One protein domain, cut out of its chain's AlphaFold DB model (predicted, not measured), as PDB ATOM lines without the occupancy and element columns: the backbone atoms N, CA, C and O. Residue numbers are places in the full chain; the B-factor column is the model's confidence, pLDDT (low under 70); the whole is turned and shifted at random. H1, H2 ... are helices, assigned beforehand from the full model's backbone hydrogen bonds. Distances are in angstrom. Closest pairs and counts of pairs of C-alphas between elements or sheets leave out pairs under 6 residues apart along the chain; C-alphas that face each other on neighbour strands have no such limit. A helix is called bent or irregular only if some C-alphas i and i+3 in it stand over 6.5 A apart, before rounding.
ATOM      1  N   LYS A   2     150.263 157.188 161.014       76.25
ATOM      2  CA  LYS A   2     149.787 156.716 159.694       76.25
ATOM      3  C   LYS A   2     148.415 157.273 159.245       76.25
ATOM      4  O   LYS A   2     148.256 157.607 158.081       76.25
ATOM      5  N   TYR A   3     147.461 157.453 160.164       89.62
ATOM      6  CA  TYR A   3     146.118 157.979 159.849       89.62
ATOM      7  C   TYR A   3     146.078 159.486 159.566       89.62
ATOM      8  O   TYR A   3     145.257 159.942 158.777       89.62
ATOM      9  N   LEU A   4     146.989 160.256 160.168       93.62
ATOM     10  CA  LEU A   4     147.057 161.706 159.971       93.62
ATOM     11  C   LEU A   4     147.450 162.049 158.527       93.62
ATOM     12  O   LEU A   4     146.912 162.982 157.941       93.62
ATOM     13  N   ILE A   5     148.334 161.239 157.938       94.19
ATOM     14  CA  ILE A   5     148.765 161.364 156.542       94.19
ATOM     15  C   ILE A   5     147.582 161.133 155.592       94.19
ATOM     16  O   ILE A   5     147.370 161.930 154.682       94.19
ATOM     17  N   SER A   6     146.768 160.100 155.830       93.94
ATOM     18  CA  SER A   6     145.584 159.825 155.004       93.94
ATOM     19  C   SER A   6     144.547 160.951 155.068       93.94
ATOM     20  O   SER A   6     143.977 161.315 154.042       93.94
ATOM     21  N   ILE A   7     144.332 161.538 156.252       95.69
ATOM     22  CA  ILE A   7     143.417 162.676 156.434       95.69
ATOM     23  C   ILE A   7     143.928 163.912 155.681       95.69
ATOM     24  O   ILE A   7     143.161 164.552 154.963       95.69
ATOM     25  N   LEU A   8     145.224 164.221 155.787       96.19
ATOM     26  CA  LEU A   8     145.857 165.330 155.063       96.19
ATOM     27  C   LEU A   8     145.731 165.177 153.543       96.19
ATOM     28  O   LEU A   8     145.367 166.128 152.855       96.19
ATOM     29  N   ILE A   9     145.980 163.976 153.019       96.12
ATOM     30  CA  ILE A   9     145.856 163.696 151.583       96.12
ATOM     31  C   ILE A   9     144.405 163.869 151.123       96.12
ATOM     32  O   ILE A   9     144.158 164.528 150.113       96.12
ATOM     33  N   GLY A  10     143.439 163.336 151.879       96.12
ATOM     34  CA  GLY A  10     142.016 163.512 151.583       96.12
ATOM     35  C   GLY A  10     141.597 164.984 151.565       96.12
ATOM     36  O   GLY A  10     140.900 165.413 150.647       96.12
ATOM     37  N   ALA A  11     142.086 165.779 152.521       96.50
ATOM     38  CA  ALA A  11     141.826 167.215 152.577       96.50
ATOM     39  C   ALA A  11     142.408 167.961 151.365       96.50
ATOM     40  O   ALA A  11     141.721 168.791 150.769       96.50
ATOM     41  N   ILE A  12     143.639 167.638 150.954       97.50
ATOM     42  CA  ILE A  12     144.288 168.250 149.785       97.50
ATOM     43  C   ILE A  12     143.529 167.905 148.500       97.50
ATOM     44  O   ILE A  12     143.213 168.799 147.717       97.50
ATOM     45  N   ILE A  13     143.190 166.631 148.284       97.25
ATOM     46  CA  ILE A  13     142.465 166.194 147.081       97.25
ATOM     47  C   ILE A  13     141.059 166.802 147.045       97.25
ATOM     48  O   ILE A  13     140.630 167.292 145.997       97.25
ATOM     49  N   GLY A  14     140.358 166.818 148.182       96.50
ATOM     50  CA  GLY A  14     139.042 167.440 148.305       96.50
ATOM     51  C   GLY A  14     139.083 168.935 147.989       96.50
ATOM     52  O   GLY A  14     138.280 169.418 147.189       96.50
ATOM     53  N   TYR A  15     140.069 169.654 148.536       96.94
ATOM     54  CA  TYR A  15     140.271 171.074 148.255       96.94
ATOM     55  C   TYR A  15     140.573 171.331 146.774       96.94
ATOM     56  O   TYR A  15     139.911 172.157 146.143       96.94
ATOM     57  N   LEU A  16     141.527 170.594 146.196       97.38
ATOM     58  CA  LEU A  16     141.919 170.744 144.792       97.38
ATOM     59  C   LEU A  16     140.756 170.456 143.839       97.38
ATOM     60  O   LEU A  16     140.532 171.207 142.888       97.38
ATOM     61  N   THR A  17     139.989 169.400 144.108       96.00
ATOM     62  CA  THR A  17     138.852 169.005 143.270       96.00
ATOM     63  C   THR A  17     137.717 170.021 143.365       96.00
ATOM     64  O   THR A  17     137.165 170.413 142.338       96.00
ATOM     65  N   ASN A  18     137.400 170.516 144.568       96.12
ATOM     66  CA  ASN A  18     136.376 171.545 144.749       96.12
ATOM     67  C   ASN A  18     136.765 172.863 144.060       96.12
ATOM     68  O   ASN A  18     135.957 173.469 143.354       96.12
ATOM     69  N   TRP A  19     138.028 173.276 144.197       95.69
ATOM     70  CA  TRP A  19     138.559 174.439 143.489       95.69
ATOM     71  C   TRP A  19     138.441 174.283 141.967       95.69
ATOM     72  O   TRP A  19     138.002 175.209 141.277       95.69
ATOM     73  N   LEU A  20     138.779 173.101 141.441       93.94
ATOM     74  CA  LEU A  20     138.663 172.809 140.017       93.94
ATOM     75  C   LEU A  20     137.201 172.843 139.549       93.94
ATOM     76  O   LEU A  20     136.918 173.446 138.518       93.94
ATOM     77  N   ALA A  21     136.272 172.272 140.317       93.06
ATOM     78  CA  ALA A  21     134.846 172.258 139.992       93.06
ATOM     79  C   ALA A  21     134.253 173.674 139.923       93.06
ATOM     80  O   ALA A  21     133.600 174.027 138.938       93.06
ATOM     81  N   ILE A  22     134.543 174.519 140.920       94.38
ATOM     82  CA  ILE A  22     134.116 175.926 140.915       94.38
ATOM     83  C   ILE A  22     134.698 176.636 139.690       94.38
ATOM     84  O   ILE A  22     133.982 177.329 138.968       94.38
ATOM     85  N   LYS A  23     135.981 176.414 139.386       92.56
ATOM     86  CA  LYS A  23     136.623 176.985 138.197       92.56
ATOM     87  C   LYS A  23     135.963 176.508 136.896       92.56
ATOM     88  O   LYS A  23     135.831 177.314 135.976       92.56
ATOM     89  N   MET A  24     135.517 175.251 136.835       92.38
ATOM     90  CA  MET A  24     134.850 174.643 135.676       92.38
ATOM     91  C   MET A  24     133.440 175.195 135.404       92.38
ATOM     92  O   MET A  24     132.982 175.208 134.262       92.38
ATOM     93  N   LEU A  25     132.746 175.705 136.427       92.31
ATOM     94  CA  LEU A  25     131.456 176.379 136.234       92.31
ATOM     95  C   LEU A  25     131.602 177.679 135.432       92.31
ATOM     96  O   LEU A  25     130.742 177.989 134.603       92.31
ATOM     97  N   PHE A  26     132.692 178.419 135.664       92.25
ATOM     98  CA  PHE A  26     132.946 179.730 135.054       92.25
ATOM     99  C   PHE A  26     133.848 179.677 133.812       92.25
ATOM    100  O   PHE A  26     133.780 180.573 132.972       92.25
ATOM    101  N   ARG A  27     134.699 178.655 133.678       90.38
ATOM    102  CA  ARG A  27     135.623 178.442 132.550       90.38
ATOM    103  C   ARG A  27     135.546 176.972 132.127       90.38
ATOM    104  O   ARG A  27     135.472 176.139 133.009       90.38
ATOM    105  N   PRO A  28     135.656 176.585 130.848       88.69
ATOM    106  CA  PRO A  28     136.076 177.371 129.693       88.69
ATOM    107  C   PRO A  28     134.929 178.159 129.056       88.69
ATOM    108  O   PRO A  28     133.779 177.730 129.076       88.69
ATOM    109  N   TYR A  29     135.259 179.318 128.485       88.56
ATOM    110  CA  TYR A  29     134.289 180.214 127.845       88.56
ATOM    111  C   TYR A  29     133.727 179.655 126.532       88.56
ATOM    112  O   TYR A  29     132.632 180.028 126.124       88.56
ATOM    113  N   GLU A  30     134.463 178.735 125.910       86.50
ATOM    114  CA  GLU A  30     134.148 178.141 124.616       86.50
ATOM    115  C   GLU A  30     134.228 176.614 124.683       86.50
ATOM    116  O   GLU A  30     134.859 176.032 125.575       86.50
ATOM    117  N   GLU A  31     133.560 175.964 123.733       86.56
ATOM    118  CA  GLU A  31     133.648 174.523 123.538       86.56
ATOM    119  C   GLU A  31     135.065 174.145 123.103       86.56
ATOM    120  O   GLU A  31     135.567 174.649 122.100       86.56
ATOM    121  N   LYS A  32     135.706 173.232 123.835       87.88
ATOM    122  CA  LYS A  32     137.009 172.695 123.447       87.88
ATOM    123  C   LYS A  32     136.822 171.330 122.797       87.88
ATOM    124  O   LYS A  32     136.131 170.463 123.338       87.88
ATOM    125  N   ARG A  33     137.465 171.135 121.646       90.25
ATOM    126  CA  ARG A  33     137.508 169.862 120.917       90.25
ATOM    127  C   ARG A  33     138.954 169.402 120.787       90.25
ATOM    128  O   ARG A  33     139.820 170.208 120.461       90.25
ATOM    129  N   ILE A  34     139.203 168.122 121.036       91.25
ATOM    130  CA  ILE A  34     140.504 167.473 120.833       91.25
ATOM    131  C   ILE A  34     140.259 166.263 119.932       91.25
ATOM    132  O   ILE A  34     139.351 165.486 120.211       91.25
ATOM    133  N   PHE A  35     141.025 166.121 118.844       86.44
ATOM    134  CA  PHE A  35     140.853 165.046 117.847       86.44
ATOM    135  C   PHE A  35     139.385 164.851 117.409       86.44
ATOM    136  O   PHE A  35     138.873 163.736 117.394       86.44
ATOM    137  N   ASN A  36     138.678 165.948 117.113       85.81
ATOM    138  CA  ASN A  36     137.242 165.985 116.780       85.81
ATOM    139  C   ASN A  36     136.260 165.514 117.876       85.81
ATOM    140  O   ASN A  36     135.050 165.585 117.660       85.81
ATOM    141  N   ILE A  37     136.726 165.127 119.064       88.06
ATOM    142  CA  ILE A  37     135.875 164.755 120.199       88.06
ATOM    143  C   ILE A  37     135.675 165.973 121.105       88.06
ATOM    144  O   ILE A  37     136.623 166.673 121.477       88.06
ATOM    145  N   LYS A  38     134.416 166.248 121.464       87.38
ATOM    146  CA  LYS A  38     134.055 167.314 122.404       87.38
ATOM    147  C   LYS A  38     134.460 166.922 123.822       87.38
ATOM    148  O   LYS A  38     134.061 165.867 124.309       87.38
ATOM    149  N   ILE A  39     135.191 167.802 124.506       88.75
ATOM    150  CA  ILE A  39     135.552 167.574 125.907       88.75
ATOM    151  C   ILE A  39     134.294 167.750 126.779       88.75
ATOM    152  O   ILE A  39     133.634 168.798 126.678       88.75
ATOM    153  N   PRO A  40     133.949 166.774 127.645       81.44
ATOM    154  CA  PRO A  40     132.844 166.923 128.587       81.44
ATOM    155  C   PRO A  40     133.091 168.126 129.507       81.44
ATOM    156  O   PRO A  40     134.232 168.468 129.806       81.44
ATOM    157  N   PHE A  41     132.022 168.792 129.948       81.69
ATOM    158  CA  PHE A  41     132.096 170.013 130.769       81.69
ATOM    159  C   PHE A  41     132.739 171.234 130.080       81.69
ATOM    160  O   PHE A  41     133.190 172.166 130.745       81.69
ATOM    161  N   THR A  42     132.751 171.260 128.742       89.19
ATOM    162  CA  THR A  42     133.106 172.451 127.958       89.19
ATOM    163  C   THR A  42     131.976 172.800 126.976       89.19
ATOM    164  O   THR A  42     131.466 171.906 126.292       89.19
ATOM    165  N   PRO A  43     131.538 174.070 126.879       87.94
ATOM    166  CA  PRO A  43     131.875 175.213 127.738       87.94
ATOM    167  C   PRO A  43     131.352 175.044 129.179       87.94
ATOM    168  O   PRO A  43     130.507 174.186 129.439       87.94
ATOM    169  N   GLY A  44     131.851 175.863 130.107       91.00
ATOM    170  CA  GLY A  44     131.361 175.894 131.488       91.00
ATOM    171  C   GLY A  44     129.861 176.218 131.564       91.00
ATOM    172  O   GLY A  44     129.291 176.812 130.643       91.00
ATOM    173  N   LEU A  45     129.211 175.851 132.672       90.19
ATOM    174  CA  LEU A  45     127.758 175.997 132.836       90.19
ATOM    175  C   LEU A  45     127.293 177.460 132.731       90.19
ATOM    176  O   LEU A  45     126.310 177.745 132.048       90.19
ATOM    177  N   ILE A  46     128.010 178.390 133.372       92.19
ATOM    178  CA  ILE A  46     127.660 179.819 133.380       92.19
ATOM    179  C   ILE A  46     127.851 180.438 131.980       92.19
ATOM    180  O   ILE A  46     126.904 181.052 131.487       92.19
ATOM    181  N   PRO A  47     129.003 180.263 131.287       90.06
ATOM    182  CA  PRO A  47     129.156 180.712 129.901       90.06
ATOM    183  C   PRO A  47     128.076 180.183 128.953       90.06
ATOM    184  O   PRO A  47     127.588 180.938 128.110       90.06
ATOM    185  N   LYS A  48     127.672 178.915 129.110       91.56
ATOM    186  CA  LYS A  48     126.620 178.287 128.300       91.56
ATOM    187  C   LYS A  48     125.258 178.960 128.499       91.56
ATOM    188  O   LYS A  48     124.557 179.225 127.529       91.56
ATOM    189  N   GLU A  49     124.912 179.287 129.743       93.38
ATOM    190  CA  GLU A  49     123.618 179.874 130.120       93.38
ATOM    191  C   GLU A  49     123.612 181.411 130.155       93.38
ATOM    192  O   GLU A  49     122.621 182.019 130.572       93.38
ATOM    193  N   ARG A  50     124.688 182.064 129.691       92.31
ATOM    194  CA  ARG A  50     124.885 183.521 129.791       92.31
ATOM    195  C   ARG A  50     123.678 184.340 129.332       92.31
ATOM    196  O   ARG A  50     123.326 185.306 129.995       92.31
ATOM    197  N   TYR A  51     123.025 183.932 128.240       95.00
ATOM    198  CA  TYR A  51     121.890 184.654 127.659       95.00
ATOM    199  C   TYR A  51     120.635 184.572 128.538       95.00
ATOM    200  O   TYR A  51     119.948 185.570 128.762       95.00
ATOM    201  N   ARG A  52     120.339 183.383 129.075       96.06
ATOM    202  CA  ARG A  52     119.204 183.190 129.984       96.06
ATOM    203  C   ARG A  52     119.420 183.972 131.276       96.06
ATOM    204  O   ARG A  52     118.515 184.669 131.723       96.06
ATOM    205  N   ILE A  53     120.631 183.897 131.830       94.81
ATOM    206  CA  ILE A  53     121.008 184.625 133.045       94.81
ATOM    207  C   ILE A  53     120.908 186.134 132.809       94.81
ATOM    208  O   ILE A  53     120.249 186.815 133.588       94.81
ATOM    209  N   SER A  54     121.476 186.663 131.718       95.25
ATOM    210  CA  SER A  54     121.418 188.100 131.420       95.25
ATOM    211  C   SER A  54     119.989 188.600 131.236       95.25
ATOM    212  O   SER A  54     119.668 189.694 131.688       95.25
ATOM    213  N   LYS A  55     119.109 187.798 130.620       96.81
ATOM    214  CA  LYS A  55     117.692 188.147 130.463       96.81
ATOM    215  C   LYS A  55     116.979 188.232 131.813       96.81
ATOM    216  O   LYS A  55     116.290 189.213 132.069       96.81
ATOM    217  N   SER A  56     117.154 187.233 132.678       95.31
ATOM    218  CA  SER A  56     116.519 187.218 134.001       95.31
ATOM    219  C   SER A  56     117.059 188.314 134.918       95.31
ATOM    220  O   SER A  56     116.279 189.000 135.568       95.31
ATOM    221  N   VAL A  57     118.380 188.519 134.935       94.75
ATOM    222  CA  VAL A  57     119.016 189.599 135.702       94.75
ATOM    223  C   VAL A  57     118.565 190.957 135.177       94.75
ATOM    224  O   VAL A  57     118.156 191.799 135.964       94.75
ATOM    225  N   GLY A  58     118.571 191.164 133.858       94.81
ATOM    226  CA  GLY A  58     118.105 192.407 133.246       94.81
ATOM    227  C   GLY A  58     116.640 192.700 133.562       94.81
ATOM    228  O   GLY A  58     116.309 193.834 133.893       94.81
ATOM    229  N   LYS A  59     115.778 191.675 133.541       95.00
ATOM    230  CA  LYS A  59     114.379 191.797 133.960       95.00
ATOM    231  C   LYS A  59     114.270 192.222 135.428       95.00
ATOM    232  O   LYS A  59     113.616 193.216 135.707       95.00
ATOM    233  N   ALA A  60     114.960 191.534 136.337       94.12
ATOM    234  CA  ALA A  60     114.931 191.864 137.763       94.12
ATOM    235  C   ALA A  60     115.472 193.277 138.050       94.12
ATOM    236  O   ALA A  60     114.892 194.021 138.834       94.12
ATOM    237  N   VAL A  61     116.559 193.679 137.388       94.12
ATOM    238  CA  VAL A  61     117.118 195.035 137.491       94.12
ATOM    239  C   VAL A  61     116.134 196.075 136.952       94.12
ATOM    240  O   VAL A  61     115.928 197.102 137.592       94.12
ATOM    241  N   GLY A  62     115.504 195.809 135.805       90.94
ATOM    242  CA  GLY A  62     114.498 196.691 135.219       90.94
ATOM    243  C   GLY A  62     113.276 196.870 136.119       90.94
ATOM    244  O   GLY A  62     112.831 197.991 136.329       90.94
ATOM    245  N   GLU A  63     112.774 195.778 136.693       89.56
ATOM    246  CA  GLU A  63     111.577 195.782 137.541       89.56
ATOM    247  C   GLU A  63     111.830 196.354 138.942       89.56
ATOM    248  O   GLU A  63     110.927 196.956 139.517       89.56
ATOM    249  N   HIS A  64     113.033 196.186 139.503       87.56
ATOM    250  CA  HIS A  64     113.292 196.524 140.910       87.56
ATOM    251  C   HIS A  64     114.240 197.704 141.132       87.56
ATOM    252  O   HIS A  64     114.106 198.390 142.141       87.56
ATOM    253  N   LEU A  65     115.205 197.951 140.240       88.56
ATOM    254  CA  LEU A  65     116.196 199.025 140.414       88.56
ATOM    255  C   LEU A  65     115.909 200.242 139.532       88.56
ATOM    256  O   LEU A  65     116.233 201.364 139.911       88.56
ATOM    257  N   LEU A  66     115.311 200.031 138.360       88.50
ATOM    258  CA  LEU A  66     114.998 201.083 137.387       88.50
ATOM    259  C   LEU A  66     113.500 201.405 137.357       88.50
ATOM    260  O   LEU A  66     112.921 201.609 136.293       88.50
ATOM    261  N   THR A  67     112.870 201.461 138.531       89.12
ATOM    262  CA  THR A  67     111.475 201.898 138.644       89.12
ATOM    263  C   THR A  67     111.336 203.380 138.287       89.12
ATOM    264  O   THR A  67     112.279 204.159 138.458       89.12
TER     265      THR A  67
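AT A GLANCE: This is residues 2 to 67 of the 144 residues of an uncharacterized protein of Clostridiaceae bacterium 14S0207 (UniProt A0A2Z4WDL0). Two long helices, H1 then H2, meet near their ends in a wide V, and the loop between them, residues 27 to 44, folds back on itself from the corner. The free arms are residues 2 to 20 of H1 and residues 49 to 67, of which 49 to 64 belong to H2. The 66 printed residues are all helix in class with no named strand, extended, with a radius of gyration of the C-alphas of 18.8 A, and flat, spanning 63 by 38 by 10 A.

IN THESE COORDINATES: H1, residues 2 to 26, runs 37.7 A from C-alpha 2 at (149.787, 156.716, 159.694). H2, residues 45 to 64, runs 26.4 A to C-alpha 64 at (113.292, 196.524, 140.910). H2 is irregular, C-alphas 48 and 51 being 8.0 A apart, with a kink of 58 degrees near residue 52.

HOW THE PARTS SIT: H1 and H2 touch through residues 24 to 26 and 45 to 47 alone; their closest C-alphas, of Leu 25 and Leu 45, are 5.0 A apart. They run the same way at a steep tilt of 64 degrees. Residues 33 to 34 pair antiparallel with 37 to 38. O i to N i+4 pairs are within hydrogen-bond range in 19 of 21 for H1 and 14 of 16 for H2.

THE WHOLE: The C-alphas farthest apart, of Lys 2 and Thr 67, are 62.9 A apart. The printed part has no cut, the link H1 to H2 is long, and no printed residue is under 70 in pLDDT.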